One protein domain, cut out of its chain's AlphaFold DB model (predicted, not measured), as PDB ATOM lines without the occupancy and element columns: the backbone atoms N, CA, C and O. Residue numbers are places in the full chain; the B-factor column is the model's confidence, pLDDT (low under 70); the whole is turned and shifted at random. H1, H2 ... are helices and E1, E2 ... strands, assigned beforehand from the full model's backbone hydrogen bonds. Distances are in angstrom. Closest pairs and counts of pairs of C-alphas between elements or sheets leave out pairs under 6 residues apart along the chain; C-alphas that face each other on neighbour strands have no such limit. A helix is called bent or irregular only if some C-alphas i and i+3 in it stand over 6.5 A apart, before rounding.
ATOM      1  N   PRO A 487     285.496 363.585 207.661       89.38
ATOM      2  CA  PRO A 487     285.821 364.894 207.075       89.38
ATOM      3  C   PRO A 487     284.824 366.019 207.404       89.38
ATOM      4  O   PRO A 487     285.189 367.186 207.448       89.38
ATOM      5  N   TRP A 488     283.566 365.675 207.700       89.81
ATOM      6  CA  TRP A 488     282.522 366.617 208.125       89.81
ATOM      7  C   TRP A 488     282.663 367.087 209.588       89.81
ATOM      8  O   TRP A 488     281.942 367.983 210.022       89.81
ATOM      9  N   SER A 489     283.552 366.484 210.385       88.38
ATOM     10  CA  SER A 489     283.691 366.788 211.817       88.38
ATOM     11  C   SER A 489     284.132 368.228 212.085       88.38
ATOM     12  O   SER A 489     283.690 368.814 213.074       88.38
ATOM     13  N   SER A 490     284.912 368.833 211.189       84.31
ATOM     14  CA  SER A 490     285.336 370.229 211.331       84.31
ATOM     15  C   SER A 490     284.140 371.188 211.359       84.31
ATOM     16  O   SER A 490     283.921 371.882 212.357       84.31
ATOM     17  N   ASP A 491     283.280 371.118 210.340       86.75
ATOM     18  CA  ASP A 491     282.130 372.017 210.189       86.75
ATOM     19  C   ASP A 491     281.037 371.784 211.239       86.75
ATOM     20  O   ASP A 491     280.421 372.730 211.736       86.75
ATOM     21  N   PHE A 492     280.777 370.521 211.589       88.56
ATOM     22  CA  PHE A 492     279.613 370.150 212.402       88.56
ATOM     23  C   PHE A 492     279.928 369.870 213.876       88.56
ATOM     24  O   PHE A 492     279.004 369.852 214.692       88.56
ATOM     25  N   LEU A 493     281.196 369.656 214.242       88.25
ATOM     26  CA  LEU A 493     281.610 369.409 215.628       88.25
ATOM     27  C   LEU A 493     282.596 370.467 216.124       88.25
ATOM     28  O   LEU A 493     282.318 371.101 217.143       88.25
ATOM     29  N   PHE A 494     283.721 370.671 215.436       88.69
ATOM     30  CA  PHE A 494     284.819 371.486 215.968       88.69
ATOM     31  C   PHE A 494     284.506 372.982 215.944       88.69
ATOM     32  O   PHE A 494     284.533 373.597 217.009       88.69
ATOM     33  N   ILE A 495     284.074 373.541 214.809       87.44
ATOM     34  CA  ILE A 495     283.696 374.963 214.715       87.44
ATOM     35  C   ILE A 495     282.591 375.328 215.736       87.44
ATOM     36  O   ILE A 495     282.721 376.332 216.445       87.44
ATOM     37  N   PRO A 496     281.505 374.542 215.905       90.69
ATOM     38  CA  PRO A 496     280.524 374.796 216.961       90.69
ATOM     39  C   PRO A 496     281.092 374.725 218.386       90.69
ATOM     40  O   PRO A 496     280.688 375.523 219.238       90.69
ATOM     41  N   LEU A 497     282.004 373.786 218.668       89.00
ATOM     42  CA  LEU A 497     282.651 373.658 219.978       89.00
ATOM     43  C   LEU A 497     283.573 374.846 220.276       89.00
ATOM     44  O   LEU A 497     283.535 375.367 221.388       89.00
ATOM     45  N   GLU A 498     284.343 375.311 219.297       88.62
ATOM     46  CA  GLU A 498     285.211 376.489 219.417       88.62
ATOM     47  C   GLU A 498     284.392 377.757 219.669       88.62
ATOM     48  O   GLU A 498     284.625 378.476 220.643       88.62
ATOM     49  N   ASN A 499     283.336 377.974 218.879       89.25
ATOM     50  CA  ASN A 499     282.397 379.077 219.095       89.25
ATOM     51  C   ASN A 499     281.752 379.029 220.491       89.25
ATOM     52  O   ASN A 499     281.499 380.065 221.109       89.25
ATOM     53  N   MET A 500     281.476 377.827 221.009       89.50
ATOM     54  CA  MET A 500     280.951 377.645 222.362       89.50
ATOM     55  C   MET A 500     281.999 377.954 223.437       89.50
ATOM     56  O   MET A 500     281.644 378.551 224.455       89.50
ATOM     57  N   ALA A 501     283.259 377.571 223.222       86.31
ATOM     58  CA  ALA A 501     284.367 377.829 224.138       86.31
ATOM     59  C   ALA A 501     284.632 379.335 224.298       86.31
ATOM     60  O   ALA A 501     284.744 379.809 225.428       86.31
ATOM     61  N   HIS A 502     284.597 380.101 223.203       84.88
ATOM     62  CA  HIS A 502     284.788 381.559 223.208       84.88
ATOM     63  C   HIS A 502     283.554 382.368 223.655       84.88
ATOM     64  O   HIS A 502     283.605 383.594 223.749       84.88
ATOM     65  N   SER A 503     282.421 381.717 223.935       82.38
ATOM     66  CA  SER A 503     281.182 382.406 224.303       82.38
ATOM     67  C   SER A 503     281.155 382.822 225.778       82.38
ATOM     68  O   SER A 503     280.990 381.990 226.672       82.38
ATOM     69  N   GLU A 504     281.165 384.130 226.046       78.25
ATOM     70  CA  GLU A 504     281.013 384.682 227.407       78.25
ATOM     71  C   GLU A 504     279.589 384.525 227.978       78.25
ATOM     72  O   GLU A 504     279.363 384.650 229.184       78.25
ATOM     73  N   LYS A 505     278.600 384.203 227.132       80.12
ATOM     74  CA  LYS A 505     277.177 384.148 227.518       80.12
ATOM     75  C   LYS A 505     276.850 383.006 228.483       80.12
ATOM     76  O   LYS A 505     275.845 383.076 229.190       80.12
ATOM     77  N   ASN A 506     277.641 381.929 228.502       84.56
ATOM     78  CA  ASN A 506     277.420 380.794 229.401       84.56
ATOM     79  C   ASN A 506     278.738 380.123 229.814       84.56
ATOM     80  O   ASN A 506     279.175 379.140 229.215       84.56
ATOM     81  N   MET A 507     279.299 380.606 230.923       85.88
ATOM     82  CA  MET A 507     280.539 380.114 231.537       85.88
ATOM     83  C   MET A 507     280.592 378.590 231.746       85.88
ATOM     84  O   MET A 507     281.660 377.992 231.649       85.88
ATOM     85  N   ARG A 508     279.463 377.926 232.043       87.44
ATOM     86  CA  ARG A 508     279.450 376.461 232.224       87.44
ATOM     87  C   ARG A 508     279.606 375.723 230.896       87.44
ATOM     88  O   ARG A 508     280.322 374.729 230.849       87.44
ATOM     89  N   ARG A 509     278.938 376.197 229.837       87.81
ATOM     90  CA  ARG A 509     279.045 375.617 228.489       87.81
ATOM     91  C   ARG A 509     280.414 375.883 227.871       87.81
ATOM     92  O   ARG A 509     281.000 374.945 227.351       87.81
ATOM     93  N   SER A 510     280.939 377.100 228.021       89.06
ATOM     94  CA  SER A 510     282.293 377.453 227.579       89.06
ATOM     95  C   SER A 510     283.344 376.530 228.217       89.06
ATOM     96  O   SER A 510     284.020 375.796 227.501       89.06
ATOM     97  N   ARG A 511     283.365 376.396 229.554       88.31
ATOM     98  CA  ARG A 511     284.288 375.470 230.248       88.31
ATOM     99  C   ARG A 511     284.128 374.004 229.833       88.31
ATOM    100  O   ARG A 511     285.096 373.245 229.844       88.31
ATOM    101  N   PHE A 512     282.905 373.568 229.530       90.69
ATOM    102  CA  PHE A 512     282.660 372.209 229.048       90.69
ATOM    103  C   PHE A 512     283.231 372.002 227.640       90.69
ATOM    104  O   PHE A 512     283.905 370.998 227.414       90.69
ATOM    105  N   ALA A 513     283.017 372.957 226.732       88.81
ATOM    106  CA  ALA A 513     283.563 372.930 225.380       88.81
ATOM    107  C   ALA A 513     285.098 372.970 225.393       88.81
ATOM    108  O   ALA A 513     285.728 372.105 224.791       88.81
ATOM    109  N   GLU A 514     285.705 373.862 226.184       87.81
ATOM    110  CA  GLU A 514     287.160 373.911 226.392       87.81
ATOM    111  C   GLU A 514     287.721 372.568 226.873       87.81
ATOM    112  O   GLU A 514     288.766 372.114 226.411       87.81
ATOM    113  N   LYS A 515     287.027 371.892 227.797       89.38
ATOM    114  CA  LYS A 515     287.453 370.579 228.297       89.38
ATOM    115  C   LYS A 515     287.408 369.500 227.210       89.38
ATOM    116  O   LYS A 515     288.225 368.581 227.258       89.38
ATOM    117  N   ILE A 516     286.456 369.577 226.280       89.56
ATOM    118  CA  ILE A 516     286.380 368.666 225.130       89.56
ATOM    119  C   ILE A 516     287.508 368.974 224.148       89.56
ATOM    120  O   ILE A 516     288.256 368.058 223.820       89.56
ATOM    121  N   LEU A 517     287.680 370.238 223.749       86.50
ATOM    122  CA  LEU A 517     288.737 370.659 222.821       86.50
ATOM    123  C   LEU A 517     290.115 370.247 223.348       86.50
ATOM    124  O   LEU A 517     290.816 369.493 222.689       86.50
ATOM    125  N   ARG A 518     290.423 370.525 224.622       85.44
ATOM    126  CA  ARG A 518     291.676 370.074 225.261       85.44
ATOM    127  C   ARG A 518     291.897 368.562 225.248       85.44
ATOM    128  O   ARG A 518     293.028 368.123 225.413       85.44
ATOM    129  N   ARG A 519     290.841 367.744 225.162       87.25
ATOM    130  CA  ARG A 519     290.975 366.284 225.015       87.25
ATOM    131  C   ARG A 519     291.245 365.890 223.567       87.25
ATOM    132  O   ARG A 519     292.000 364.949 223.361       87.25
ATOM    133  N   LEU A 520     290.638 366.592 222.615       87.25
ATOM    134  CA  LEU A 520     290.863 366.414 221.179       87.25
ATOM    135  C   LEU A 520     292.258 366.893 220.752       87.25
ATOM    136  O   LEU A 520     292.858 366.321 219.852       87.25
ATOM    137  N   ASP A 521     292.809 367.879 221.448       86.44
ATOM    138  CA  ASP A 521     294.124 368.454 221.141       86.44
ATOM    139  C   ASP A 521     295.275 367.638 221.750       86.44
ATOM    140  O   ASP A 521     296.449 367.940 221.549       86.44
ATOM    141  N   LYS A 522     294.956 366.577 222.506       85.38
ATOM    142  CA  LYS A 522     295.968 365.642 223.003       85.38
ATOM    143  C   LYS A 522     296.591 364.865 221.850       85.38
ATOM    144  O   LYS A 522     295.918 364.528 220.875       85.38
ATOM    145  N   ALA A 523     297.854 364.502 222.034       86.31
ATOM    146  CA  ALA A 523     298.562 363.654 221.094       86.31
ATOM    147  C   ALA A 523     297.947 362.250 220.999       86.31
ATOM    148  O   ALA A 523     297.506 361.658 221.993       86.31
ATOM    149  N   LYS A 524     297.978 361.720 219.782       85.69
ATOM    150  CA  LYS A 524     297.624 360.363 219.392       85.69
ATOM    151  C   LYS A 524     298.737 359.822 218.495       85.69
ATOM    152  O   LYS A 524     299.250 360.538 217.638       85.69
ATOM    153  N   GLU A 525     299.122 358.571 218.707       83.56
ATOM    154  CA  GLU A 525     300.031 357.868 217.800       83.56
ATOM    155  C   GLU A 525     299.298 357.543 216.491       83.56
ATOM    156  O   GLU A 525     298.134 357.130 216.518       83.56
ATOM    157  N   CYS A 526     299.962 357.752 215.352       76.81
ATOM    158  CA  CYS A 526     299.418 357.371 214.058       76.81
ATOM    159  C   CYS A 526     299.281 355.845 214.008       76.81
ATOM    160  O   CYS A 526     300.270 355.122 214.122       76.81
TER     161      CYS A 526
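What this domain is: This is residues 487 to 526 of the 531 residues of an uncharacterized protein of Euryarchaeota archaeon (UniProt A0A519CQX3). This is a small helical hairpin that opens as a V: H1 and H2 are joined by a tight turn, they come closest near that turn, and from there the beginning of H1 spreads away from H2. Past the last residue of H2 a short tail with the strand E1 carries on along the chain, and residues 521 to 526 stick out free, as do residues 487 to 493 on the other arm of the V. The printed part has 40 residues with two named helices and one named strand, in the order H1, H2, E1, and its class is mostly helix. E1 pairs with no named strand. The whole is flat, with spans of 37 by 20 by 10 A, and only just loose, close to compact, with a radius of gyration of the C-alphas of 11.1 A.

Where its parts are: Start at Pro 487, the first printed residue, and go on to C-alpha 489 at (283.691, 366.788, 211.817), where H1 begins. H1 is the helix of residues 489 to 501, Ser 489 to Ala 501, and measures 16.6 A from first to last C-alpha. On the way, look at C-alphas 492 and 495: they are 6.7 A apart, where about 5 A is found in a regular helix, and H1 is only just irregular, its line a rough one. After Ala 501, with five residues between, find C-alpha 507 at (280.539, 380.114, 231.537); here begins H2, residues 507 to 520, Met 507 to Leu 520. With 14 residues it is the longest helix, and it measures 20.0 A from first to last C-alpha. After H2, with two residues between, comes E1, residues 523 to 525, Ala 523 to Glu 525, which ends at C-alpha 525 at (300.031, 357.868, 217.800). One more residue, Cys 526, closes the printed part.

How they stand to each other: Begin with the hairpin of H1 and H2. The two helices touch, with 16 pairs of C-alphas within 8 A. Look for their closest C-alphas at Ala 501 and Ser 510, which are 4.0 A apart. The lines of the helices stand at a steep tilt of 43 degrees, and they run opposite ways. From centre to centre they are 10.9 A apart. Now look to E1: it is apart from H1, and it is apart from H2 too, though it follows H2 in the chain. In the backbone of H2 every pair of O i and N i+4 is within hydrogen-bond range, while in H1 this holds for 7 of 9 pairs.

The domain as a whole: Look for the two C-alphas farthest apart at Lys 505, in the link between the helices, and at Cys 526: they are 37.3 A from each other. The first and last printed C-alphas, those of Pro 487 and Cys 526, are 17.0 A apart. Two stretches stand free: residues 487 to 493, of which 489 to 493 belong to H1, and residues 521 to 526, of which 523 to 525 belong to E1. Both links, H1 to H2 with five residues and H2 to E1 with two, are tight, and no link is long. The printed part has no cut; it runs from residue 487 to residue 526 of a full chain of 531 residues. Read the B-factor column for the model's confidence: the mean pLDDT of the printed part is 86.8, with 88 for H1, 88 for H2 and 85 for E1, and no printed residue is under 70.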